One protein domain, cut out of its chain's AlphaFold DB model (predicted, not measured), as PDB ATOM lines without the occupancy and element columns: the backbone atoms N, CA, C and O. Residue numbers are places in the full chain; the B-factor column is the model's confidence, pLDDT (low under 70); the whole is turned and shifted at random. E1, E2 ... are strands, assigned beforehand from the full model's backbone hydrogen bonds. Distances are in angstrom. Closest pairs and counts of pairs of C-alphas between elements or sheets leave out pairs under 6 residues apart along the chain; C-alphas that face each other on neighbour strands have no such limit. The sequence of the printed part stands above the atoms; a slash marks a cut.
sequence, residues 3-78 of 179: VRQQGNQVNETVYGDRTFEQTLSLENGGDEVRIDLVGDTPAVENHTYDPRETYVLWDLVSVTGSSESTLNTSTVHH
ATOM      1  N   VAL A   3     -39.212 -54.102   0.145       75.81
ATOM      2  CA  VAL A   3     -38.808 -55.517   0.119       75.81
ATOM      3  C   VAL A   3     -39.996 -56.360  -0.322       75.81
ATOM      4  O   VAL A   3     -41.117 -56.157   0.158       75.81
ATOM      5  N   ARG A   4     -39.756 -57.308  -1.231       77.12
ATOM      6  CA  ARG A   4     -40.786 -58.222  -1.730       77.12
ATOM      7  C   ARG A   4     -40.431 -59.685  -1.506       77.12
ATOM      8  O   ARG A   4     -39.261 -60.022  -1.353       77.12
ATOM      9  N   GLN A   5     -41.482 -60.503  -1.503       73.62
ATOM     10  CA  GLN A   5     -41.438 -61.961  -1.518       73.62
ATOM     11  C   GLN A   5     -42.366 -62.467  -2.617       73.62
ATOM     12  O   GLN A   5     -43.575 -62.217  -2.555       73.62
ATOM     13  N   GLN A   6     -41.840 -63.178  -3.618       76.94
ATOM     14  CA  GLN A   6     -42.655 -63.730  -4.718       76.94
ATOM     15  C   GLN A   6     -43.579 -62.681  -5.382       76.94
ATOM     16  O   GLN A   6     -44.718 -62.969  -5.748       76.94
ATOM     17  N   GLY A   7     -43.109 -61.436  -5.495       71.31
ATOM     18  CA  GLY A   7     -43.855 -60.324  -6.093       71.31
ATOM     19  C   GLY A   7     -44.811 -59.570  -5.158       71.31
ATOM     20  O   GLY A   7     -45.295 -58.506  -5.541       71.31
ATOM     21  N   ASN A   8     -45.040 -60.035  -3.926       76.25
ATOM     22  CA  ASN A   8     -45.832 -59.307  -2.929       76.25
ATOM     23  C   ASN A   8     -44.941 -58.396  -2.078       76.25
ATOM     24  O   ASN A   8     -43.868 -58.811  -1.646       76.25
ATOM     25  N   GLN A   9     -45.382 -57.164  -1.811       75.81
ATOM     26  CA  GLN A   9     -44.704 -56.252  -0.882       75.81
ATOM     27  C   GLN A   9     -44.821 -56.770   0.553       75.81
ATOM     28  O   GLN A   9     -45.926 -56.991   1.043       75.81
ATOM     29  N   VAL A  10     -43.676 -56.949   1.213       78.94
ATOM     30  CA  VAL A  10     -43.582 -57.461   2.590       78.94
ATOM     31  C   VAL A  10     -43.169 -56.362   3.564       78.94
ATOM     32  O   VAL A  10     -43.625 -56.354   4.702       78.94
ATOM     33  N   ASN A  11     -42.338 -55.414   3.122       76.38
ATOM     34  CA  ASN A  11     -41.894 -54.296   3.949       76.38
ATOM     35  C   ASN A  11     -41.617 -53.043   3.106       76.38
ATOM     36  O   ASN A  11     -41.246 -53.154   1.935       76.38
ATOM     37  N   GLU A  12     -41.760 -51.865   3.708       79.88
ATOM     38  CA  GLU A  12     -41.410 -50.574   3.118       79.88
ATOM     39  C   GLU A  12     -40.697 -49.700   4.149       79.88
ATOM     40  O   GLU A  12     -41.203 -49.466   5.245       79.88
ATOM     41  N   THR A  13     -39.524 -49.204   3.766       79.38
ATOM     42  CA  THR A  13     -38.685 -48.343   4.600       79.38
ATOM     43  C   THR A  13     -38.284 -47.109   3.805       79.38
ATOM     44  O   THR A  13     -37.837 -47.204   2.654       79.38
ATOM     45  N   VAL A  14     -38.416 -45.939   4.425       79.88
ATOM     46  CA  VAL A  14     -37.898 -44.673   3.897       79.88
ATOM     47  C   VAL A  14     -36.612 -44.345   4.642       79.88
ATOM     48  O   VAL A  14     -36.613 -44.250   5.867       79.88
ATOM     49  N   TYR A  15     -35.526 -44.180   3.894       80.81
ATOM     50  CA  TYR A  15     -34.236 -43.753   4.423       80.81
ATOM     51  C   TYR A  15     -34.032 -42.276   4.083       80.81
ATOM     52  O   TYR A  15     -34.288 -41.870   2.952       80.81
ATOM     53  N   GLY A  16     -33.611 -41.479   5.067       77.38
ATOM     54  CA  GLY A  16     -33.267 -40.063   4.873       77.38
ATOM     55  C   GLY A  16     -31.773 -39.818   4.639       77.38
ATOM     56  O   GLY A  16     -31.381 -38.701   4.314       77.38
ATOM     57  N   ASP A  17     -30.949 -40.852   4.810       79.75
ATOM     58  CA  ASP A  17     -29.494 -40.772   4.734       79.75
ATOM     59  C   ASP A  17     -28.967 -41.156   3.345       79.75
ATOM     60  O   ASP A  17     -29.598 -41.899   2.592       79.75
ATOM     61  N   ARG A  18     -27.759 -40.680   3.016       78.75
ATOM     62  CA  ARG A  18     -27.065 -40.980   1.744       78.75
ATOM     63  C   ARG A  18     -26.568 -42.424   1.645       78.75
ATOM     64  O   ARG A  18     -26.240 -42.882   0.554       78.75
ATOM     65  N   THR A  19     -26.490 -43.115   2.776       84.50
ATOM     66  CA  THR A  19     -26.051 -44.505   2.888       84.50
ATOM     67  C   THR A  19     -27.020 -45.225   3.804       84.50
ATOM     68  O   THR A  19     -27.381 -44.708   4.859       84.50
ATOM     69  N   PHE A  20     -27.433 -46.421   3.408       86.81
ATOM     70  CA  PHE A  20     -28.261 -47.288   4.228       86.81
ATOM     71  C   PHE A  20     -27.852 -48.741   4.015       86.81
ATOM     72  O   PHE A  20     -27.291 -49.099   2.980       86.81
ATOM     73  N   GLU A  21     -28.182 -49.580   4.988       86.56
ATOM     74  CA  GLU A  21     -27.985 -51.022   4.915       86.56
ATOM     75  C   GLU A  21     -29.339 -51.726   5.044       86.56
ATOM     76  O   GLU A  21     -30.173 -51.361   5.880       86.56
ATOM     77  N   GLN A  22     -29.559 -52.753   4.221       83.94
ATOM     78  CA  GLN A  22     -30.698 -53.656   4.352       83.94
ATOM     79  C   GLN A  22     -30.204 -55.096   4.428       83.94
ATOM     80  O   GLN A  22     -29.689 -55.645   3.455       83.94
ATOM     81  N   THR A  23     -30.469 -55.756   5.553       83.31
ATOM     82  CA  THR A  23     -30.272 -57.201   5.670       83.31
ATOM     83  C   THR A  23     -31.377 -57.953   4.926       83.31
ATOM     84  O   THR A  23     -32.568 -57.745   5.185       83.31
ATOM     85  N   LEU A  24     -30.978 -58.868   4.043       77.00
ATOM     86  CA  LEU A  24     -31.862 -59.832   3.388       77.00
ATOM     87  C   LEU A  24     -31.623 -61.222   3.966       77.00
ATOM     88  O   LEU A  24     -30.486 -61.674   4.082       77.00
ATOM     89  N   SER A  25     -32.703 -61.893   4.349       74.06
ATOM     90  CA  SER A  25     -32.668 -63.263   4.847       74.06
ATOM     91  C   SER A  25     -33.987 -63.962   4.513       74.06
ATOM     92  O   SER A  25     -35.025 -63.307   4.367       74.06
ATOM     93  N   LEU A  26     -33.952 -65.295   4.430       69.94
ATOM     94  CA  LEU A  26     -35.145 -66.120   4.209       69.94
ATOM     95  C   LEU A  26     -36.179 -65.967   5.337       69.94
ATOM     96  O   LEU A  26     -37.374 -66.089   5.080       69.94
ATOM     97  N   GLU A  27     -35.742 -65.649   6.560       70.69
ATOM     98  CA  GLU A  27     -36.625 -65.394   7.708       70.69
ATOM     99  C   GLU A  27     -37.393 -64.069   7.559       70.69
ATOM    100  O   GLU A  27     -38.478 -63.910   8.112       70.69
ATOM    101  N   ASN A  28     -36.865 -63.139   6.756       65.94
ATOM    102  CA  ASN A  28     -37.440 -61.815   6.504       65.94
ATOM    103  C   ASN A  28     -38.363 -61.819   5.272       65.94
ATOM    104  O   ASN A  28     -38.902 -60.778   4.902       65.94
ATOM    105  N   GLY A  29     -38.454 -62.956   4.570       59.25
ATOM    106  CA  GLY A  29     -39.170 -63.106   3.303       59.25
ATOM    107  C   GLY A  29     -38.555 -62.367   2.109       59.25
ATOM    108  O   GLY A  29     -39.110 -62.442   1.024       59.25
ATOM    109  N   GLY A  30     -37.430 -61.667   2.260       63.66
ATOM    110  CA  GLY A  30     -36.884 -60.824   1.195       63.66
ATOM    111  C   GLY A  30     -36.073 -61.609   0.167       63.66
ATOM    112  O   GLY A  30     -34.951 -62.010   0.469       63.66
ATOM    113  N   ASP A  31     -36.610 -61.780  -1.042       75.19
ATOM    114  CA  ASP A  31     -35.867 -62.240  -2.229       75.19
ATOM    115  C   ASP A  31     -35.618 -61.111  -3.250       75.19
ATOM    116  O   ASP A  31     -34.690 -61.199  -4.053       75.19
ATOM    117  N   GLU A  32     -36.384 -60.017  -3.174       75.38
ATOM    118  CA  GLU A  32     -36.255 -58.834  -4.030       75.38
ATOM    119  C   GLU A  32     -36.224 -57.537  -3.204       75.38
ATOM    120  O   GLU A  32     -37.008 -57.336  -2.271       75.38
ATOM    121  N   VAL A  33     -35.350 -56.611  -3.615       80.06
ATOM    122  CA  VAL A  33     -35.297 -55.228  -3.128       80.06
ATOM    123  C   VAL A  33     -35.580 -54.266  -4.276       80.06
ATOM    124  O   VAL A  33     -34.906 -54.299  -5.303       80.06
ATOM    125  N   ARG A  34     -36.540 -53.357  -4.076       81.88
ATOM    126  CA  ARG A  34     -36.790 -52.209  -4.954       81.88
ATOM    127  C   ARG A  34     -36.394 -50.910  -4.260       81.88
ATOM    128  O   ARG A  34     -36.892 -50.598  -3.176       81.88
ATOM    129  N   ILE A  35     -35.536 -50.137  -4.912       84.75
ATOM    130  CA  ILE A  35     -35.047 -48.847  -4.423       84.75
ATOM    131  C   ILE A  35     -35.639 -47.752  -5.308       84.75
ATOM    132  O   ILE A  35     -35.448 -47.775  -6.520       84.75
ATOM    133  N   ASP A  36     -36.336 -46.805  -4.686       85.88
ATOM    134  CA  ASP A  36     -36.774 -45.560  -5.314       85.88
ATOM    135  C   ASP A  36     -35.918 -44.435  -4.722       85.88
ATOM    136  O   ASP A  36     -35.880 -44.271  -3.499       85.88
ATOM    137  N   LEU A  37     -35.190 -43.713  -5.578       84.56
ATOM    138  CA  LEU A  37     -34.259 -42.654  -5.190       84.56
ATOM    139  C   LEU A  37     -34.853 -41.288  -5.542       84.56
ATOM    140  O   LEU A  37     -35.202 -41.039  -6.695       84.56
ATOM    141  N   VAL A  38     -34.938 -40.402  -4.552       86.19
ATOM    142  CA  VAL A  38     -35.340 -39.001  -4.725       86.19
ATOM    143  C   VAL A  38     -34.322 -38.134  -4.000       86.19
ATOM    144  O   VAL A  38     -33.975 -38.413  -2.856       86.19
ATOM    145  N   GLY A  39     -33.842 -37.089  -4.662       83.69
ATOM    146  CA  GLY A  39     -32.887 -36.149  -4.094       83.69
ATOM    147  C   GLY A  39     -32.533 -35.052  -5.087       83.69
ATOM    148  O   GLY A  39     -32.974 -35.080  -6.237       83.69
ATOM    149  N   ASP A  40     -31.729 -34.101  -4.627       84.31
ATOM    150  CA  ASP A  40     -31.194 -33.029  -5.459       84.31
ATOM    151  C   ASP A  40     -29.864 -33.442  -6.101       84.31
ATOM    152  O   ASP A  40     -29.058 -34.173  -5.516       84.31
ATOM    153  N   THR A  41     -29.616 -32.947  -7.312       84.56
ATOM    154  CA  THR A  41     -28.331 -33.121  -7.993       84.56
ATOM    155  C   THR A  41     -27.234 -32.368  -7.233       84.56
ATOM    156  O   THR A  41     -27.427 -31.194  -6.905       84.56
ATOM    157  N   PRO A  42     -26.071 -32.991  -6.963       84.00
ATOM    158  CA  PRO A  42     -24.958 -32.301  -6.325       84.00
ATOM    159  C   PRO A  42     -24.482 -31.112  -7.168       84.00
ATOM    160  O   PRO A  42     -24.463 -31.173  -8.402       84.00
ATOM    161  N   ALA A  43     -24.080 -30.039  -6.486       81.12
ATOM    162  CA  ALA A  43     -23.489 -28.877  -7.135       81.12
ATOM    163  C   ALA A  43     -22.215 -29.273  -7.893       81.12
ATOM    164  O   ALA A  43     -21.479 -30.165  -7.469       81.12
ATOM    165  N   VAL A  44     -21.961 -28.592  -9.008       83.38
ATOM    166  CA  VAL A  44     -20.706 -28.743  -9.744       83.38
ATOM    167  C   VAL A  44     -19.677 -27.799  -9.146       83.38
ATOM    168  O   VAL A  44     -19.910 -26.595  -9.083       83.38
ATOM    169  N   GLU A  45     -18.546 -28.343  -8.706       78.06
ATOM    170  CA  GLU A  45     -17.440 -27.531  -8.188       78.06
ATOM    171  C   GLU A  45     -16.566 -26.976  -9.314       78.06
ATOM    172  O   GLU A  45     -16.142 -25.827  -9.252       78.06
ATOM    173  N   ASN A  46     -16.308 -27.785 -10.345       82.81
ATOM    174  CA  ASN A  46     -15.512 -27.401 -11.505       82.81
ATOM    175  C   ASN A  46     -16.143 -27.978 -12.767       82.81
ATOM    176  O   ASN A  46     -16.412 -29.180 -12.822       82.81
ATOM    177  N   HIS A  47     -16.344 -27.126 -13.770       89.19
ATOM    178  CA  HIS A  47     -16.847 -27.561 -15.061       89.19
ATOM    179  C   HIS A  47     -15.702 -28.061 -15.939       89.19
ATOM    180  O   HIS A  47     -14.644 -27.437 -16.011       89.19
ATOM    181  N   THR A  48     -15.904 -29.186 -16.622       90.50
ATOM    182  CA  THR A  48     -14.914 -29.744 -17.548       90.50
ATOM    183  C   THR A  48     -15.578 -30.154 -18.845       90.50
ATOM    184  O   THR A  48     -16.462 -31.015 -18.880       90.50
ATOM    185  N   TYR A  49     -15.166 -29.537 -19.948       90.25
ATOM    186  CA  TYR A  49     -15.678 -29.879 -21.264       90.25
ATOM    187  C   TYR A  49     -15.294 -31.316 -21.634       90.25
ATOM    188  O   TYR A  49     -16.169 -32.143 -21.900       90.25
ATOM    189  N   ASP A  50     -14.002 -31.629 -21.572       89.12
ATOM    190  CA  ASP A  50     -13.462 -32.953 -21.866       89.12
ATOM    191  C   ASP A  50     -12.316 -33.283 -20.888       89.12
ATOM    192  O   ASP A  50     -11.345 -32.523 -20.826       89.12
ATOM    193  N   PRO A  51     -12.416 -34.362 -20.083       87.06
ATOM    194  CA  PRO A  51     -13.541 -35.296 -19.985       87.06
ATOM    195  C   PRO A  51     -14.781 -34.664 -19.349       87.06
ATOM    196  O   PRO A  51     -14.689 -33.749 -18.533       87.06
ATOM    197  N   ARG A  52     -15.965 -35.174 -19.705       86.06
ATOM    198  CA  ARG A  52     -17.237 -34.695 -19.143       86.06
ATOM    199  C   ARG A  52     -17.309 -34.990 -17.645       86.06
ATOM    200  O   ARG A  52     -17.139 -36.137 -17.234       86.06
ATOM    201  N   GLU A  53     -17.638 -33.976 -16.852       85.94
ATOM    202  CA  GLU A  53     -17.913 -34.126 -15.421       85.94
ATOM    203  C   GLU A  53     -19.047 -35.135 -15.156       85.94
ATOM    204  O   GLU A  53     -20.072 -35.181 -15.851       85.94
ATOM    205  N   THR A  54     -18.850 -35.975 -14.143       88.75
ATOM    206  CA  THR A  54     -19.814 -36.998 -13.731       88.75
ATOM    207  C   THR A  54     -19.832 -37.161 -12.219       88.75
ATOM    208  O   THR A  54     -18.839 -36.881 -11.548       88.75
ATOM    209  N   TYR A  55     -20.947 -37.661 -11.695       88.62
ATOM    210  CA  TYR A  55     -21.075 -38.093 -10.310       88.62
ATOM    211  C   TYR A  55     -21.778 -39.447 -10.221       88.62
ATOM    212  O   TYR A  55     -22.558 -39.835 -11.096       88.62
ATOM    213  N   VAL A  56     -21.494 -40.174  -9.143       91.25
ATOM    214  CA  VAL A  56     -22.163 -41.441  -8.838       91.25
ATOM    215  C   VAL A  56     -23.578 -41.134  -8.358       91.25
ATOM    216  O   VAL A  56     -23.764 -40.483  -7.330       91.25
ATOM    217  N   LEU A  57     -24.572 -41.599  -9.111       90.06
ATOM    218  CA  LEU A  57     -25.978 -41.500  -8.736       90.06
ATOM    219  C   LEU A  57     -26.305 -42.498  -7.622       90.06
ATOM    220  O   LEU A  57     -27.008 -42.158  -6.675       90.06
ATOM    221  N   TRP A  58     -25.788 -43.721  -7.736       90.44
ATOM    222  CA  TRP A  58     -25.904 -44.751  -6.710       90.44
ATOM    223  C   TRP A  58     -24.813 -45.812  -6.871       90.44
ATOM    224  O   TRP A  58     -24.350 -46.081  -7.980       90.44
ATOM    225  N   ASP A  59     -24.432 -46.421  -5.753       93.25
ATOM    226  CA  ASP A  59     -23.513 -47.553  -5.689       93.25
ATOM    227  C   ASP A  59     -24.109 -48.615  -4.766       93.25
ATOM    228  O   ASP A  59     -24.505 -48.318  -3.638       93.25
ATOM    229  N   LEU A  60     -24.247 -49.836  -5.275       91.25
ATOM    230  CA  LEU A  60     -24.861 -50.951  -4.573       91.25
ATOM    231  C   LEU A  60     -23.817 -52.029  -4.328       91.25
ATOM    232  O   LEU A  60     -23.269 -52.611  -5.266       91.25
ATOM    233  N   VAL A  61     -23.615 -52.351  -3.057       92.12
ATOM    234  CA  VAL A  61     -22.659 -53.357  -2.599       92.12
ATOM    235  C   VAL A  61     -23.403 -54.438  -1.823       92.12
ATOM    236  O   VAL A  61     -24.311 -54.158  -1.043       92.12
ATOM    237  N   SER A  62     -23.027 -55.692  -2.057       88.81
ATOM    238  CA  SER A  62     -23.463 -56.841  -1.268       88.81
ATOM    239  C   SER A  62     -22.380 -57.237  -0.278       88.81
ATOM    240  O   SER A  62     -21.205 -57.318  -0.635       88.81
ATOM    241  N   VAL A  63     -22.784 -57.520   0.956       89.81
ATOM    242  CA  VAL A  63     -21.890 -57.990   2.014       89.81
ATOM    243  C   VAL A  63     -22.367 -59.361   2.474       89.81
ATOM    244  O   VAL A  63     -23.520 -59.527   2.863       89.81
ATOM    245  N   THR A  64     -21.496 -60.367   2.404       86.56
ATOM    246  CA  THR A  64     -21.766 -61.729   2.887       86.56
ATOM    247  C   THR A  64     -20.633 -62.180   3.802       86.56
ATOM    248  O   THR A  64     -19.510 -62.423   3.358       86.56
ATOM    249  N   GLY A  65     -20.919 -62.296   5.101       86.62
ATOM    250  CA  GLY A  65     -19.901 -62.592   6.111       86.62
ATOM    251  C   GLY A  65     -18.864 -61.469   6.196       86.62
ATOM    252  O   GLY A  65     -19.203 -60.354   6.571       86.62
ATOM    253  N   SER A  66     -17.609 -61.766   5.851       87.25
ATOM    254  CA  SER A  66     -16.516 -60.778   5.782       87.25
ATOM    255  C   SER A  66     -16.150 -60.382   4.346       87.25
ATOM    256  O   SER A  66     -15.097 -59.790   4.127       87.25
ATOM    257  N   SER A  67     -16.964 -60.764   3.359       87.94
ATOM    258  CA  SER A  67     -16.721 -60.480   1.945       87.94
ATOM    259  C   SER A  67     -17.678 -59.414   1.429       87.94
ATOM    260  O   SER A  67     -18.884 -59.514   1.648       87.94
ATOM    261  N   GLU A  68     -17.139 -58.442   0.698       91.38
ATOM    262  CA  GLU A  68     -17.896 -57.394   0.012       91.38
ATOM    263  C   GLU A  68     -17.767 -57.554  -1.506       91.38
ATOM    264  O   GLU A  68     -16.710 -57.926  -2.021       91.38
ATOM    265  N   SER A  69     -18.849 -57.281  -2.232       90.62
ATOM    266  CA  SER A  69     -18.876 -57.308  -3.691       90.62
ATOM    267  C   SER A  69     -19.814 -56.234  -4.229       90.62
ATOM    268  O   SER A  69     -21.005 -56.229  -3.906       90.62
ATOM    269  N   THR A  70     -19.288 -55.338  -5.065       91.69
ATOM    270  CA  THR A  70     -20.087 -54.350  -5.799       91.69
ATOM    271  C   THR A  70     -21.027 -55.065  -6.761       91.69
ATOM    272  O   THR A  70     -20.591 -55.808  -7.640       91.69
ATOM    273  N   LEU A  71     -22.322 -54.831  -6.593       88.94
ATOM    274  CA  LEU A  71     -23.362 -55.358  -7.464       88.94
ATOM    275  C   LEU A  71     -23.545 -54.470  -8.689       88.94
ATOM    276  O   LEU A  71     -23.626 -54.978  -9.806       88.94
ATOM    277  N   ASN A  72     -23.655 -53.156  -8.483       89.88
ATOM    278  CA  ASN A  72     -23.880 -52.201  -9.561       89.88
ATOM    279  C   ASN A  72     -23.560 -50.777  -9.093       89.88
ATOM    280  O   ASN A  72     -23.867 -50.409  -7.963       89.88
ATOM    281  N   THR A  73     -22.978 -49.989  -9.987       93.12
ATOM    282  CA  THR A  73     -22.703 -48.572  -9.789       93.12
ATOM    283  C   THR A  73     -23.255 -47.819 -10.991       93.12
ATOM    284  O   THR A  73     -22.975 -48.175 -12.139       93.12
ATOM    285  N   SER A  74     -24.020 -46.760 -10.741       93.00
ATOM    286  CA  SER A  74     -24.540 -45.886 -11.784       93.00
ATOM    287  C   SER A  74     -23.933 -44.500 -11.668       93.00
ATOM    288  O   SER A  74     -23.957 -43.876 -10.607       93.00
ATOM    289  N   THR A  75     -23.429 -44.010 -12.793       91.56
ATOM    290  CA  THR A  75     -22.790 -42.705 -12.920       91.56
ATOM    291  C   THR A  75     -23.568 -41.871 -13.926       91.56
ATOM    292  O   THR A  75     -23.958 -42.372 -14.981       91.56
ATOM    293  N   VAL A  76     -23.792 -40.599 -13.608       89.69
ATOM    294  CA  VAL A  76     -24.510 -39.653 -14.470       89.69
ATOM    295  C   VAL A  76     -23.733 -38.347 -14.595       89.69
ATOM    296  O   VAL A  76     -22.857 -38.041 -13.789       89.69
ATOM    297  N   HIS A  77     -24.025 -37.582 -15.641       86.44
ATOM    298  CA  HIS A  77     -23.404 -36.281 -15.864       86.44
ATOM    299  C   HIS A  77     -24.062 -35.201 -15.015       86.44
ATOM    300  O   HIS A  77     -25.272 -35.243 -14.779       86.44
ATOM    301  N   HIS A  78     -23.290 -34.176 -14.663       83.69
ATOM    302  CA  HIS A  78     -23.910 -32.919 -14.277       83.69
ATOM    303  C   HIS A  78     -24.351 -32.186 -15.547       83.69
ATOM    304  O   HIS A  78     -23.534 -31.823 -16.393       83.69
TER     305      HIS A  78
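What this domain is: This is residues 3 to 78 of the 179 residues of an uncharacterized protein of Halobacteriales archaeon QH_6_68_27 (UniProt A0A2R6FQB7). A long two-stranded hairpin, E4 and E5, and a small three-stranded sheet, E2, E1 and E3, make two separate parts of a loose, elongated whole, joined by one long loop, residues 35 to 53, while another long loop, residues 13 to 31, runs from E2 to E3 within the small sheet's part. The 76 printed residues hold five named strands, E1 to E5, and no named helix; the class is all strand, with 33 residues in named elements, under half. The small sheet, order E2, E1, E3, is antiparallel. The radius of gyration of the C-alphas is 16.2 A and the spans are 50 by 27 by 20 A.

Where its parts are: E1, residues 3 to 5, begins at C-alpha 3 (-38.808, -55.517, 0.119). E2 is residues 8 to 12 and E3 residues 32 to 34. E4, residues 54 to 64, is 29.9 A long and bends by 51 degrees at residue 57. E5, residues 67 to 77, 30.8 A, ends at C-alpha 77 (-23.404, -36.281, -15.864).

How they stand to each other: E1 and E2 form a hairpin, with N 3 and O 11 2.9 A apart. E1 and E3 are antiparallel, with N 4 and O 32 at 2.9 A. In the hairpin E4 and E5, N 60 and O 72 are 2.8 A apart. E3 and E4 are apart.

The domain as a whole: The printed part has no cut. Links E2 to E3 and E3 to E4 are long, 19 residues each. Residues 26 and 28 to 30 have pLDDT under 70.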